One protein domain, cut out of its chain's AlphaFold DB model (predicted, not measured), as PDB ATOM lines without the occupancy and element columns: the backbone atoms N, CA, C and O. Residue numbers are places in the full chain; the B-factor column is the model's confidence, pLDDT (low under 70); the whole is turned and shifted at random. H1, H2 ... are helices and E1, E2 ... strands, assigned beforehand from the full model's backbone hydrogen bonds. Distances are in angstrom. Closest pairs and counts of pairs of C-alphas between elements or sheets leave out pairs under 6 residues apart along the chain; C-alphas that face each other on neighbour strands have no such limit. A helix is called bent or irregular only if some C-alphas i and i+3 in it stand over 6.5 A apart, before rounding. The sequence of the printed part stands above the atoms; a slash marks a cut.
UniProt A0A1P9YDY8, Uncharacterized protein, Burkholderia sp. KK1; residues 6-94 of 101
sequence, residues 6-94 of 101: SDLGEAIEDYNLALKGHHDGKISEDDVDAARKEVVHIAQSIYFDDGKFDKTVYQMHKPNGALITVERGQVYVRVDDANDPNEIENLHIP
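AT A GLANCE: This is residues 6 to 94 of the 101 residues of an uncharacterized protein of Burkholderia sp. KK1 (UniProt A0A1P9YDY8). A long helical hairpin, H1 and H2, packs over one face of a small, strongly twisted sheet, giving two layers, helices on one face of a sheet, and the shorter H3 sits near the end of H2. The printed part has 89 residues, with three named helices and then three named strands, H1 H2 H3 E1 E2 E3, of mixed class. The sheet, in the order E1 E2 E3, is antiparallel and a meander, each strand the antiparallel neighbour of the one before. The whole is compact, with a radius of gyration of the C-alphas of 13.3 A, yet elongated, spanning 40 by 26 by 25 A.

HOW THE PARTS SIT: H1, residues 6 to 23, and H2, residues 29 to 47, touch as a hairpin at a shallow tilt of 17 degrees, opposite ways; their closest C-alphas, of Tyr 15 and Ala 35, are 4.9 A apart. H3, residues 55 to 64, touches residues 46 to 47 of H2 alone, at a steep tilt of 67 degrees, only just short of about perpendicular; the closest C-alphas, of Tyr 47 and Val 57, are 6.2 A apart. H1 and H3 are apart. In E1, residues 68 to 71, and E2, residues 74 to 80, N 69 and O 76 are within hydrogen-bond range at 2.8 A. E3, residues 88 to 93, is the other neighbour of E2, with N 91 and O 77 at 2.8 A. H2 is on the sheet at a height of 8.6 A, over E2 and E3, slantwise to the strands at 55 degrees to E2 on the local plane. The closest C-alphas of H2 and E3, of Val 40 and Ile 93, are 5.7 A apart. H1 is on the sheet too; H3 only grazes it with residues 58 to 62. Each O i to N i+4 pair is within hydrogen-bond range in H1 and H2, and 4 of 6 in H3.

IN THESE COORDINATES: H1 begins at C-alpha 6 (11.051, -38.211, 1.976) and is 25.9 A long; H2 is 26.7 A long. H3 is irregular, with C-alphas 60 and 63 7.1 A apart. E2 is 18.8 A long, and E3 ends at C-alpha 93 (1.128, -38.711, -12.535).

THE WHOLE: The two C-alphas farthest apart, of Gly 25 and Thr 56, are 40.9 A apart. The printed part has no cut and no long link. The model's pLDDT is under 70 at residues 62 to 66 and 81 to 87.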
ATOM      1  N   SER A   6      10.875 -39.440   1.195       82.81
ATOM      2  CA  SER A   6      11.051 -38.211   1.976       82.81
ATOM      3  C   SER A   6      11.062 -36.966   1.086       82.81
ATOM      4  O   SER A   6      10.315 -36.042   1.381       82.81
ATOM      5  N   ASP A   7      11.782 -36.995  -0.043       87.00
ATOM      6  CA  ASP A   7      11.804 -35.886  -1.006       87.00
ATOM      7  C   ASP A   7      10.412 -35.636  -1.610       87.00
ATOM      8  O   ASP A   7      10.037 -34.499  -1.879       87.00
ATOM      9  N   LEU A   8       9.614 -36.695  -1.809       84.94
ATOM     10  CA  LEU A   8       8.229 -36.544  -2.261       84.94
ATOM     11  C   LEU A   8       7.353 -35.870  -1.200       84.94
ATOM     12  O   LEU A   8       6.500 -35.060  -1.550       84.94
ATOM     13  N   GLY A   9       7.545 -36.211   0.076       83.88
ATOM     14  CA  GLY A   9       6.863 -35.542   1.183       83.88
ATOM     15  C   GLY A   9       7.193 -34.051   1.224       83.88
ATOM     16  O   GLY A   9       6.277 -33.236   1.230       83.88
ATOM     17  N   GLU A  10       8.480 -33.709   1.142       86.75
ATOM     18  CA  GLU A  10       8.951 -32.318   1.117       86.75
ATOM     19  C   GLU A  10       8.377 -31.544  -0.083       86.75
ATOM     20  O   GLU A  10       7.830 -30.458   0.087       86.75
ATOM     21  N   ALA A  11       8.385 -32.130  -1.285       88.25
ATOM     22  CA  ALA A  11       7.821 -31.486  -2.473       88.25
ATOM     23  C   ALA A  11       6.300 -31.256  -2.374       88.25
ATOM     24  O   ALA A  11       5.778 -30.262  -2.880       88.25
ATOM     25  N   ILE A  12       5.570 -32.168  -1.724       86.38
ATOM     26  CA  ILE A  12       4.135 -31.999  -1.450       86.38
ATOM     27  C   ILE A  12       3.913 -30.850  -0.462       86.38
ATOM     28  O   ILE A  12       2.995 -30.052  -0.658       86.38
ATOM     29  N   GLU A  13       4.748 -30.737   0.575       86.44
ATOM     30  CA  GLU A  13       4.705 -29.607   1.510       86.44
ATOM     31  C   GLU A  13       4.966 -28.278   0.789       86.44
ATOM     32  O   GLU A  13       4.206 -27.325   0.983       86.44
ATOM     33  N   ASP A  14       5.958 -28.224  -0.102       88.19
ATOM     34  CA  ASP A  14       6.251 -27.037  -0.912       88.19
ATOM     35  C   ASP A  14       5.102 -26.680  -1.868       88.19
ATOM     36  O   ASP A  14       4.714 -25.511  -1.955       88.19
ATOM     37  N   TYR A  15       4.487 -27.665  -2.533       88.00
ATOM     38  CA  TYR A  15       3.295 -27.444  -3.361       88.00
ATOM     39  C   TYR A  15       2.127 -26.878  -2.548       88.00
ATOM     40  O   TYR A  15       1.482 -25.916  -2.966       88.00
ATOM     41  N   ASN A  16       1.897 -27.405  -1.347       85.50
ATOM     42  CA  ASN A  16       0.869 -26.909  -0.438       85.50
ATOM     43  C   ASN A  16       1.143 -25.482   0.052       85.50
ATOM     44  O   ASN A  16       0.227 -24.658   0.138       85.50
ATOM     45  N   LEU A  17       2.404 -25.153   0.337       87.06
ATOM     46  CA  LEU A  17       2.817 -23.790   0.663       87.06
ATOM     47  C   LEU A  17       2.626 -22.843  -0.528       87.06
ATOM     48  O   LEU A  17       2.156 -21.718  -0.333       87.06
ATOM     49  N   ALA A  18       2.933 -23.297  -1.746       88.00
ATOM     50  CA  ALA A  18       2.722 -22.539  -2.974       88.00
ATOM     51  C   ALA A  18       1.229 -22.278  -3.226       88.00
ATOM     52  O   ALA A  18       0.847 -21.127  -3.439       88.00
ATOM     53  N   LEU A  19       0.377 -23.305  -3.116       85.44
ATOM     54  CA  LEU A  19      -1.083 -23.193  -3.224       85.44
ATOM     55  C   LEU A  19      -1.646 -22.184  -2.223       85.44
ATOM     56  O   LEU A  19      -2.409 -21.286  -2.589       85.44
ATOM     57  N   LYS A  20      -1.227 -22.289  -0.959       85.88
ATOM     58  CA  LYS A  20      -1.631 -21.348   0.084       85.88
ATOM     59  C   LYS A  20      -1.176 -19.928  -0.241       85.88
ATOM     60  O   LYS A  20      -1.975 -18.999  -0.194       85.88
ATOM     61  N   GLY A  21       0.087 -19.751  -0.623       85.44
ATOM     62  CA  GLY A  21       0.624 -18.450  -1.013       85.44
ATOM     63  C   GLY A  21      -0.076 -17.852  -2.235       85.44
ATOM     64  O   GLY A  21      -0.242 -16.634  -2.299       85.44
ATOM     65  N   HIS A  22      -0.523 -18.684  -3.175       87.31
ATOM     66  CA  HIS A  22      -1.292 -18.255  -4.336       87.31
ATOM     67  C   HIS A  22      -2.693 -17.789  -3.942       87.31
ATOM     68  O   HIS A  22      -3.115 -16.707  -4.348       87.31
ATOM     69  N   HIS A  23      -3.370 -18.536  -3.067       83.94
ATOM     70  CA  HIS A  23      -4.659 -18.134  -2.503       83.94
ATOM     71  C   HIS A  23      -4.557 -16.832  -1.684       83.94
ATOM     72  O   HIS A  23      -5.431 -15.969  -1.741       83.94
ATOM     73  N   ASP A  24      -3.446 -16.641  -0.972       86.69
ATOM     74  CA  ASP A  24      -3.080 -15.394  -0.293       86.69
ATOM     75  C   ASP A  24      -2.725 -14.234  -1.260       86.69
ATOM     76  O   ASP A  24      -2.508 -13.107  -0.805       86.69
ATOM     77  N   GLY A  25      -2.619 -14.482  -2.572       86.00
ATOM     78  CA  GLY A  25      -2.209 -13.504  -3.588       86.00
ATOM     79  C   GLY A  25      -0.724 -13.115  -3.531       86.00
ATOM     80  O   GLY A  25      -0.335 -12.078  -4.069       86.00
ATOM     81  N   LYS A  26       0.104 -13.910  -2.844       88.44
ATOM     82  CA  LYS A  26       1.548 -13.686  -2.640       88.44
ATOM     83  C   LYS A  26       2.420 -14.423  -3.655       88.44
ATOM     84  O   LYS A  26       3.575 -14.048  -3.825       88.44
ATOM     85  N   ILE A  27       1.881 -15.472  -4.274       89.06
ATOM     86  CA  ILE A  27       2.579 -16.379  -5.190       89.06
ATOM     87  C   ILE A  27       1.799 -16.459  -6.510       89.06
ATOM     88  O   ILE A  27       0.566 -16.386  -6.518       89.06
ATOM     89  N   SER A  28       2.503 -16.569  -7.638       91.31
ATOM     90  CA  SER A  28       1.866 -16.641  -8.960       91.31
ATOM     91  C   SER A  28       1.402 -18.063  -9.274       91.31
ATOM     92  O   SER A  28       1.909 -19.029  -8.712       91.31
ATOM     93  N   GLU A  29       0.458 -18.211 -10.204       88.75
ATOM     94  CA  GLU A  29       0.016 -19.538 -10.666       88.75
ATOM     95  C   GLU A  29       1.183 -20.350 -11.269       88.75
ATOM     96  O   GLU A  29       1.264 -21.557 -11.058       88.75
ATOM     97  N   ASP A  30       2.144 -19.688 -11.930       91.12
ATOM     98  CA  ASP A  30       3.369 -20.316 -12.451       91.12
ATOM     99  C   ASP A  30       4.218 -21.000 -11.366       91.12
ATOM    100  O   ASP A  30       4.780 -22.069 -11.605       91.12
ATOM    101  N   ASP A  31       4.314 -20.413 -10.172       89.94
ATOM    102  CA  ASP A  31       5.084 -20.989  -9.063       89.94
ATOM    103  C   ASP A  31       4.384 -22.242  -8.504       89.94
ATOM    104  O   ASP A  31       5.035 -23.234  -8.173       89.94
ATOM    105  N   VAL A  32       3.046 -22.224  -8.456       88.25
ATOM    106  CA  VAL A  32       2.228 -23.389  -8.078       88.25
ATOM    107  C   VAL A  32       2.401 -24.513  -9.096       88.25
ATOM    108  O   VAL A  32       2.609 -25.667  -8.723       88.25
ATOM    109  N   ASP A  33       2.362 -24.188 -10.390       89.69
ATOM    110  CA  ASP A  33       2.575 -25.159 -11.462       89.69
ATOM    111  C   ASP A  33       4.004 -25.729 -11.453       89.69
ATOM    112  O   ASP A  33       4.198 -26.923 -11.697       89.69
ATOM    113  N   ALA A  34       5.009 -24.917 -11.109       90.56
ATOM    114  CA  ALA A  34       6.382 -25.378 -10.937       90.56
ATOM    115  C   ALA A  34       6.505 -26.399  -9.793       90.56
ATOM    116  O   ALA A  34       7.044 -27.487 -10.009       90.56
ATOM    117  N   ALA A  35       5.938 -26.100  -8.620       90.12
ATOM    118  CA  ALA A  35       5.925 -27.028  -7.488       90.12
ATOM    119  C   ALA A  35       5.147 -28.316  -7.818       90.12
ATOM    120  O   ALA A  35       5.603 -29.428  -7.549       90.12
ATOM    121  N   ARG A  36       4.013 -28.193  -8.521       88.94
ATOM    122  CA  ARG A  36       3.241 -29.342  -9.012       88.94
ATOM    123  C   ARG A  36       4.069 -30.242  -9.931       88.94
ATOM    124  O   ARG A  36       4.028 -31.467  -9.806       88.94
ATOM    125  N   LYS A  37       4.802 -29.653 -10.881       89.56
ATOM    126  CA  LYS A  37       5.684 -30.390 -11.801       89.56
ATOM    127  C   LYS A  37       6.789 -31.122 -11.051       89.56
ATOM    128  O   LYS A  37       7.115 -32.246 -11.428       89.56
ATOM    129  N   GLU A  38       7.333 -30.520 -10.001       90.50
ATOM    130  CA  GLU A  38       8.357 -31.138  -9.161       90.50
ATOM    131  C   GLU A  38       7.818 -32.363  -8.413       90.50
ATOM    132  O   GLU A  38       8.401 -33.444  -8.525       90.50
ATOM    133  N   VAL A  39       6.643 -32.253  -7.776       88.69
ATOM    134  CA  VAL A  39       5.946 -33.390  -7.140       88.69
ATOM    135  C   VAL A  39       5.757 -34.544  -8.127       88.69
ATOM    136  O   VAL A  39       6.085 -35.696  -7.829       88.69
ATOM    137  N   VAL A  40       5.268 -34.243  -9.335       88.38
ATOM    138  CA  VAL A  40       5.070 -35.249 -10.390       88.38
ATOM    139  C   VAL A  40       6.400 -35.881 -10.809       88.38
ATOM    140  O   VAL A  40       6.475 -37.101 -10.937       88.38
ATOM    141  N   HIS A  41       7.454 -35.086 -10.995       88.06
ATOM    142  CA  HIS A  41       8.770 -35.565 -11.422       88.06
ATOM    143  C   HIS A  41       9.434 -36.485 -10.386       88.06
ATOM    144  O   HIS A  41       9.985 -37.538 -10.729       88.06
ATOM    145  N   ILE A  42       9.345 -36.117  -9.109       87.88
ATOM    146  CA  ILE A  42       9.869 -36.907  -7.994       87.88
ATOM    147  C   ILE A  42       9.085 -38.214  -7.874       87.88
ATOM    148  O   ILE A  42       9.681 -39.292  -7.814       87.88
ATOM    149  N   ALA A  43       7.752 -38.154  -7.928       85.56
ATOM    150  CA  ALA A  43       6.928 -39.352  -7.867       85.56
ATOM    151  C   ALA A  43       7.171 -40.293  -9.060       85.56
ATOM    152  O   ALA A  43       7.219 -41.510  -8.877       85.56
ATOM    153  N   GLN A  44       7.387 -39.754 -10.264       86.75
ATOM    154  CA  GLN A  44       7.827 -40.548 -11.414       86.75
ATOM    155  C   GLN A  44       9.157 -41.243 -11.131       86.75
ATOM    156  O   GLN A  44       9.270 -42.442 -11.341       86.75
ATOM    157  N   SER A  45      10.137 -40.519 -10.598       86.12
ATOM    158  CA  SER A  45      11.467 -41.073 -10.328       86.12
ATOM    159  C   SER A  45      11.482 -42.166  -9.252       86.12
ATOM    160  O   SER A  45      12.377 -43.006  -9.256       86.12
ATOM    161  N   ILE A  46      10.521 -42.152  -8.323       84.69
ATOM    162  CA  ILE A  46      10.420 -43.138  -7.233       84.69
ATOM    163  C   ILE A  46       9.571 -44.340  -7.648       84.69
ATOM    164  O   ILE A  46       9.940 -45.484  -7.391       84.69
ATOM    165  N   TYR A  47       8.402 -44.085  -8.238       83.50
ATOM    166  CA  TYR A  47       7.381 -45.106  -8.473       83.50
ATOM    167  C   TYR A  47       7.324 -45.600  -9.912       83.50
ATOM    168  O   TYR A  47       6.530 -46.495 -10.197       83.50
ATOM    169  N   PHE A  48       8.116 -45.040 -10.826       85.69
ATOM    170  CA  PHE A  48       8.242 -45.544 -12.185       85.69
ATOM    171  C   PHE A  48       9.686 -45.950 -12.470       85.69
ATOM    172  O   PHE A  48      10.613 -45.161 -12.334       85.69
ATOM    173  N   ASP A  49       9.843 -47.186 -12.929       83.12
ATOM    174  CA  ASP A  49      11.098 -47.748 -13.412       83.12
ATOM    175  C   ASP A  49      10.904 -48.156 -14.877       83.12
ATOM    176  O   ASP A  49       9.909 -48.796 -15.226       83.12
ATOM    177  N   ASP A  50      11.804 -47.714 -15.759       81.62
ATOM    178  CA  ASP A  50      11.748 -47.998 -17.205       81.62
ATOM    179  C   ASP A  50      10.368 -47.701 -17.851       81.62
ATOM    180  O   ASP A  50       9.832 -48.464 -18.658       81.62
ATOM    181  N   GLY A  51       9.732 -46.597 -17.442       77.19
ATOM    182  CA  GLY A  51       8.418 -46.189 -17.957       77.19
ATOM    183  C   GLY A  51       7.230 -46.985 -17.406       77.19
ATOM    184  O   GLY A  51       6.094 -46.774 -17.837       77.19
ATOM    185  N   LYS A  52       7.456 -47.895 -16.453       82.56
ATOM    186  CA  LYS A  52       6.426 -48.741 -15.841       82.56
ATOM    187  C   LYS A  52       6.301 -48.453 -14.357       82.56
ATOM    188  O   LYS A  52       7.287 -48.296 -13.656       82.56
ATOM    189  N   PHE A  53       5.065 -48.453 -13.870       84.31
ATOM    190  CA  PHE A  53       4.796 -48.295 -12.447       84.31
ATOM    191  C   PHE A  53       5.350 -49.479 -11.637       84.31
ATOM    192  O   PHE A  53       4.918 -50.626 -11.816       84.31
ATOM    193  N   ASP A  54       6.270 -49.193 -10.720       86.12
ATOM    194  CA  ASP A  54       6.877 -50.157  -9.814       86.12
ATOM    195  C   ASP A  54       5.938 -50.444  -8.632       86.12
ATOM    196  O   ASP A  54       5.886 -49.758  -7.604       86.12
ATOM    197  N   LYS A  55       5.175 -51.530  -8.778       82.44
ATOM    198  CA  LYS A  55       4.263 -52.018  -7.735       82.44
ATOM    199  C   LYS A  55       4.988 -52.445  -6.458       82.44
ATOM    200  O   LYS A  55       4.348 -52.470  -5.407       82.44
ATOM    201  N   THR A  56       6.262 -52.816  -6.534       84.12
ATOM    202  CA  THR A  56       7.054 -53.266  -5.384       84.12
ATOM    203  C   THR A  56       7.355 -52.083  -4.481       84.12
ATOM    204  O   THR A  56       7.041 -52.131  -3.292       84.12
ATOM    205  N   VAL A  57       7.869 -50.992  -5.059       81.56
ATOM    206  CA  VAL A  57       8.109 -49.729  -4.345       81.56
ATOM    207  C   VAL A  57       6.803 -49.210  -3.744       81.56
ATOM    208  O   VAL A  57       6.734 -48.924  -2.549       81.56
ATOM    209  N   TYR A  58       5.717 -49.208  -4.521       82.00
ATOM    210  CA  TYR A  58       4.396 -48.831  -4.016       82.00
ATOM    211  C   TYR A  58       3.953 -49.654  -2.792       82.00
ATOM    212  O   TYR A  58       3.544 -49.084  -1.781       82.00
ATOM    213  N   GLN A  59       4.057 -50.986  -2.842       80.19
ATOM    214  CA  GLN A  59       3.677 -51.861  -1.723       80.19
ATOM    215  C   GLN A  59       4.550 -51.638  -0.481       80.19
ATOM    216  O   GLN A  59       4.035 -51.715   0.635       80.19
ATOM    217  N   MET A  60       5.839 -51.329  -0.660       78.19
ATOM    218  CA  MET A  60       6.753 -51.030   0.448       78.19
ATOM    219  C   MET A  60       6.384 -49.737   1.185       78.19
ATOM    220  O   MET A  60       6.544 -49.667   2.401       78.19
ATOM    221  N   HIS A  61       5.839 -48.742   0.481       71.81
ATOM    222  CA  HIS A  61       5.477 -47.445   1.066       71.81
ATOM    223  C   HIS A  61       3.998 -47.315   1.455       71.81
ATOM    224  O   HIS A  61       3.645 -46.457   2.264       71.81
ATOM    225  N   LYS A  62       3.136 -48.216   0.969       65.88
ATOM    226  CA  LYS A  62       1.721 -48.329   1.350       65.88
ATOM    227  C   LYS A  62       1.426 -48.273   2.862       65.88
ATOM    228  O   LYS A  62       0.483 -47.565   3.224       65.88
ATOM    229  N   PRO A  63       2.158 -48.977   3.756       53.53
ATOM    230  CA  PRO A  63       1.845 -48.982   5.188       53.53
ATOM    231  C   PRO A  63       2.070 -47.640   5.904       53.53
ATOM    232  O   PRO A  63       1.533 -47.467   6.994       53.53
ATOM    233  N   ASN A  64       2.774 -46.677   5.297       58.78
ATOM    234  CA  ASN A  64       3.024 -45.353   5.884       58.78
ATOM    235  C   ASN A  64       1.964 -44.299   5.509       58.78
ATOM    236  O   ASN A  64       2.225 -43.109   5.629       58.78
ATOM    237  N   GLY A  65       0.778 -44.718   5.052       53.69
ATOM    238  CA  GLY A  65      -0.245 -43.789   4.567       53.69
ATOM    239  C   GLY A  65       0.104 -43.279   3.174       53.69
ATOM    240  O   GLY A  65       0.334 -42.093   2.991       53.69
ATOM    241  N   ALA A  66       0.203 -44.201   2.209       57.53
ATOM    242  CA  ALA A  66       0.671 -43.907   0.856       57.53
ATOM    243  C   ALA A  66       0.105 -42.597   0.286       57.53
ATOM    244  O   ALA A  66      -1.087 -42.487  -0.007       57.53
ATOM    245  N   LEU A  67       1.032 -41.675   0.029       73.56
ATOM    246  CA  LEU A  67       0.851 -40.468  -0.772       73.56
ATOM    247  C   LEU A  67       0.483 -40.795  -2.224       73.56
ATOM    248  O   LEU A  67       0.217 -39.892  -2.990       73.56
ATOM    249  N   ILE A  68       0.476 -42.068  -2.629       79.31
ATOM    250  CA  ILE A  68       0.131 -42.506  -3.981       79.31
ATOM    251  C   ILE A  68      -1.151 -43.328  -3.955       79.31
ATOM    252  O   ILE A  68      -1.271 -44.285  -3.190       79.31
ATOM    253  N   THR A  69      -2.080 -43.021  -4.855       80.38
ATOM    254  CA  THR A  69      -3.238 -43.866  -5.153       80.38
ATOM    255  C   THR A  69      -3.207 -44.321  -6.607       80.38
ATOM    256  O   THR A  69      -2.680 -43.639  -7.485       80.38
ATOM    257  N   VAL A  70      -3.752 -45.509  -6.867       80.06
ATOM    258  CA  VAL A  70      -3.880 -46.052  -8.222       80.06
ATOM    259  C   VAL A  70      -5.357 -46.256  -8.509       80.06
ATOM    260  O   VAL A  70      -5.977 -47.176  -7.976       80.06
ATOM    261  N   GLU A  71      -5.920 -45.418  -9.374       80.38
ATOM    262  CA  GLU A  71      -7.336 -45.451  -9.736       80.38
ATOM    263  C   GLU A  71      -7.482 -45.665 -11.240       80.38
ATOM    264  O   GLU A  71      -6.850 -44.990 -12.045       80.38
ATOM    265  N   ARG A  72      -8.301 -46.644 -11.646       80.38
ATOM    266  CA  ARG A  72      -8.559 -46.962 -13.069       80.38
ATOM    267  C   ARG A  72      -7.289 -47.194 -13.915       80.38
ATOM    268  O   ARG A  72      -7.311 -47.001 -15.125       80.38
ATOM    269  N   GLY A  73      -6.198 -47.638 -13.288       74.94
ATOM    270  CA  GLY A  73      -4.906 -47.859 -13.949       74.94
ATOM    271  C   GLY A  73      -4.042 -46.603 -14.109       74.94
ATOM    272  O   GLY A  73      -2.962 -46.698 -14.684       74.94
ATOM    273  N   GLN A  74      -4.490 -45.459 -13.592       82.06
ATOM    274  CA  GLN A  74      -3.719 -44.223 -13.491       82.06
ATOM    275  C   GLN A  74      -3.153 -44.076 -12.079       82.06
ATOM    276  O   GLN A  74      -3.736 -44.576 -11.115       82.06
ATOM    277  N   VAL A  75      -2.004 -43.416 -11.972       84.12
ATOM    278  CA  VAL A  75      -1.298 -43.182 -10.710       84.12
ATOM    279  C   VAL A  75      -1.509 -41.724 -10.329       84.12
ATOM    280  O   VAL A  75      -1.380 -40.845 -11.179       84.12
ATOM    281  N   TYR A  76      -1.838 -41.466  -9.071       85.50
ATOM    282  CA  TYR A  76      -2.049 -40.119  -8.553       85.50
ATOM    283  C   TYR A  76      -1.274 -39.928  -7.257       85.50
ATOM    284  O   TYR A  76      -1.195 -40.863  -6.459       85.50
ATOM    285  N   VAL A  77      -0.747 -38.727  -7.034       85.12
ATOM    286  CA  VAL A  77      -0.300 -38.287  -5.710       85.12
ATOM    287  C   VAL A  77      -1.503 -37.719  -4.968       85.12
ATOM    288  O   VAL A  77      -2.187 -36.853  -5.504       85.12
ATOM    289  N   ARG A  78      -1.760 -38.201  -3.754       81.19
ATOM    290  CA  ARG A  78      -2.664 -37.571  -2.797       81.19
ATOM    291  C   ARG A  78      -1.924 -36.421  -2.142       81.19
ATOM    292  O   ARG A  78      -0.901 -36.630  -1.494       81.19
ATOM    293  N   VAL A  79      -2.472 -35.236  -2.319       76.81
ATOM    294  CA  VAL A  79      -2.042 -34.010  -1.673       76.81
ATOM    295  C   VAL A  79      -3.192 -33.586  -0.771       76.81
ATOM    296  O   VAL A  79      -4.320 -33.451  -1.239       76.81
ATOM    297  N   ASP A  80      -2.937 -33.438   0.524       72.81
ATOM    298  CA  ASP A  80      -3.911 -32.820   1.424       72.81
ATOM    299  C   ASP A  80      -4.007 -31.333   1.079       72.81
ATOM    300  O   ASP A  80      -2.974 -30.662   1.039       72.81
ATOM    301  N   ASP A  81      -5.209 -30.819   0.815       66.62
ATOM    302  CA  ASP A  81      -5.368 -29.403   0.497       66.62
ATOM    303  C   ASP A  81      -4.984 -28.550   1.715       66.62
ATOM    304  O   ASP A  81      -5.446 -28.751   2.844       66.62
ATOM    305  N   ALA A  82      -4.091 -27.584   1.493       62.72
ATOM    306  CA  ALA A  82      -3.565 -26.737   2.557       62.72
ATOM    307  C   ALA A  82      -4.627 -25.807   3.181       62.72
ATOM    308  O   ALA A  82      -4.410 -25.287   4.283       62.72
ATOM    309  N   ASN A  83      -5.738 -25.560   2.483       64.31
ATOM    310  CA  ASN A  83      -6.856 -24.743   2.948       64.31
ATOM    311  C   ASN A  83      -7.960 -25.595   3.582       64.31
ATOM    312  O   ASN A  83      -8.532 -25.168   4.586       64.31
ATOM    313  N   ASP A  84      -8.221 -26.789   3.048       66.75
ATOM    314  CA  ASP A  84      -9.211 -27.719   3.582       66.75
ATOM    315  C   ASP A  84      -8.597 -29.113   3.815       66.75
ATOM    316  O   ASP A  84      -8.576 -29.947   2.916       66.75
ATOM    317  N   PRO A  85      -8.145 -29.443   5.040       62.09
ATOM    318  CA  PRO A  85      -7.477 -30.719   5.329       62.09
ATOM    319  C   PRO A  85      -8.400 -31.948   5.216       62.09
ATOM    320  O   PRO A  85      -7.973 -33.075   5.462       62.09
ATOM    321  N   ASN A  86      -9.686 -31.745   4.907       64.38
ATOM    322  CA  ASN A  86     -10.625 -32.816   4.574       64.38
ATOM    323  C   ASN A  86     -10.756 -33.038   3.061       64.38
ATOM    324  O   ASN A  86     -11.348 -34.039   2.645       64.38
ATOM    325  N   GLU A  87     -10.246 -32.115   2.251       67.56
ATOM    326  CA  GLU A  87     -10.220 -32.206   0.802       67.56
ATOM    327  C   GLU A  87      -8.852 -32.734   0.361       67.56
ATOM    328  O   GLU A  87      -7.799 -32.293   0.816       67.56
ATOM    329  N   ILE A  88      -8.879 -33.764  -0.481       70.56
ATOM    330  CA  ILE A  88      -7.672 -34.430  -0.960       70.56
ATOM    331  C   ILE A  88      -7.625 -34.232  -2.459       70.56
ATOM    332  O   ILE A  88      -8.496 -34.722  -3.186       70.56
ATOM    333  N   GLU A  89      -6.587 -33.547  -2.914       79.12
ATOM    334  CA  GLU A  89      -6.312 -33.383  -4.324       79.12
ATOM    335  C   GLU A  89      -5.529 -34.593  -4.842       79.12
ATOM    336  O   GLU A  89      -4.527 -35.024  -4.271       79.12
ATOM    337  N   ASN A  90      -6.002 -35.167  -5.948       82.44
ATOM    338  CA  ASN A  90      -5.327 -36.258  -6.638       82.44
ATOM    339  C   ASN A  90      -4.570 -35.699  -7.849       82.44
ATOM    340  O   ASN A  90      -5.129 -35.548  -8.940       82.44
ATOM    341  N   LEU A  91      -3.277 -35.433  -7.678       84.00
ATOM    342  CA  LEU A  91      -2.408 -35.015  -8.771       84.00
ATOM    343  C   LEU A  91      -2.093 -36.206  -9.672       84.00
ATOM    344  O   LEU A  91      -1.369 -37.119  -9.286       84.00
ATOM    345  N   HIS A  92      -2.624 -36.195 -10.892       86.56
ATOM    346  CA  HIS A  92      -2.334 -37.237 -11.875       86.56
ATOM    347  C   HIS A  92      -0.844 -37.259 -12.234       86.56
ATOM    348  O   HIS A  92      -0.296 -36.261 -12.704       86.56
ATOM    349  N   ILE A  93      -0.223 -38.426 -12.070       85.56
ATOM    350  CA  ILE A  93       1.128 -38.711 -12.535       85.56
ATOM    351  C   ILE A  93       1.002 -39.420 -13.884       85.56
ATOM    352  O   ILE A  93       0.674 -40.613 -13.921       85.56
ATOM    353  N   PRO A  94       1.255 -38.726 -15.006       82.31
ATOM    354  CA  PRO A  94       1.281 -39.395 -16.289       82.31
ATOM    355  C   PRO A  94       2.385 -40.450 -16.266       82.31
ATOM    356  O   PRO A  94       3.493 -40.195 -15.784       82.31
TER     357      PRO A  94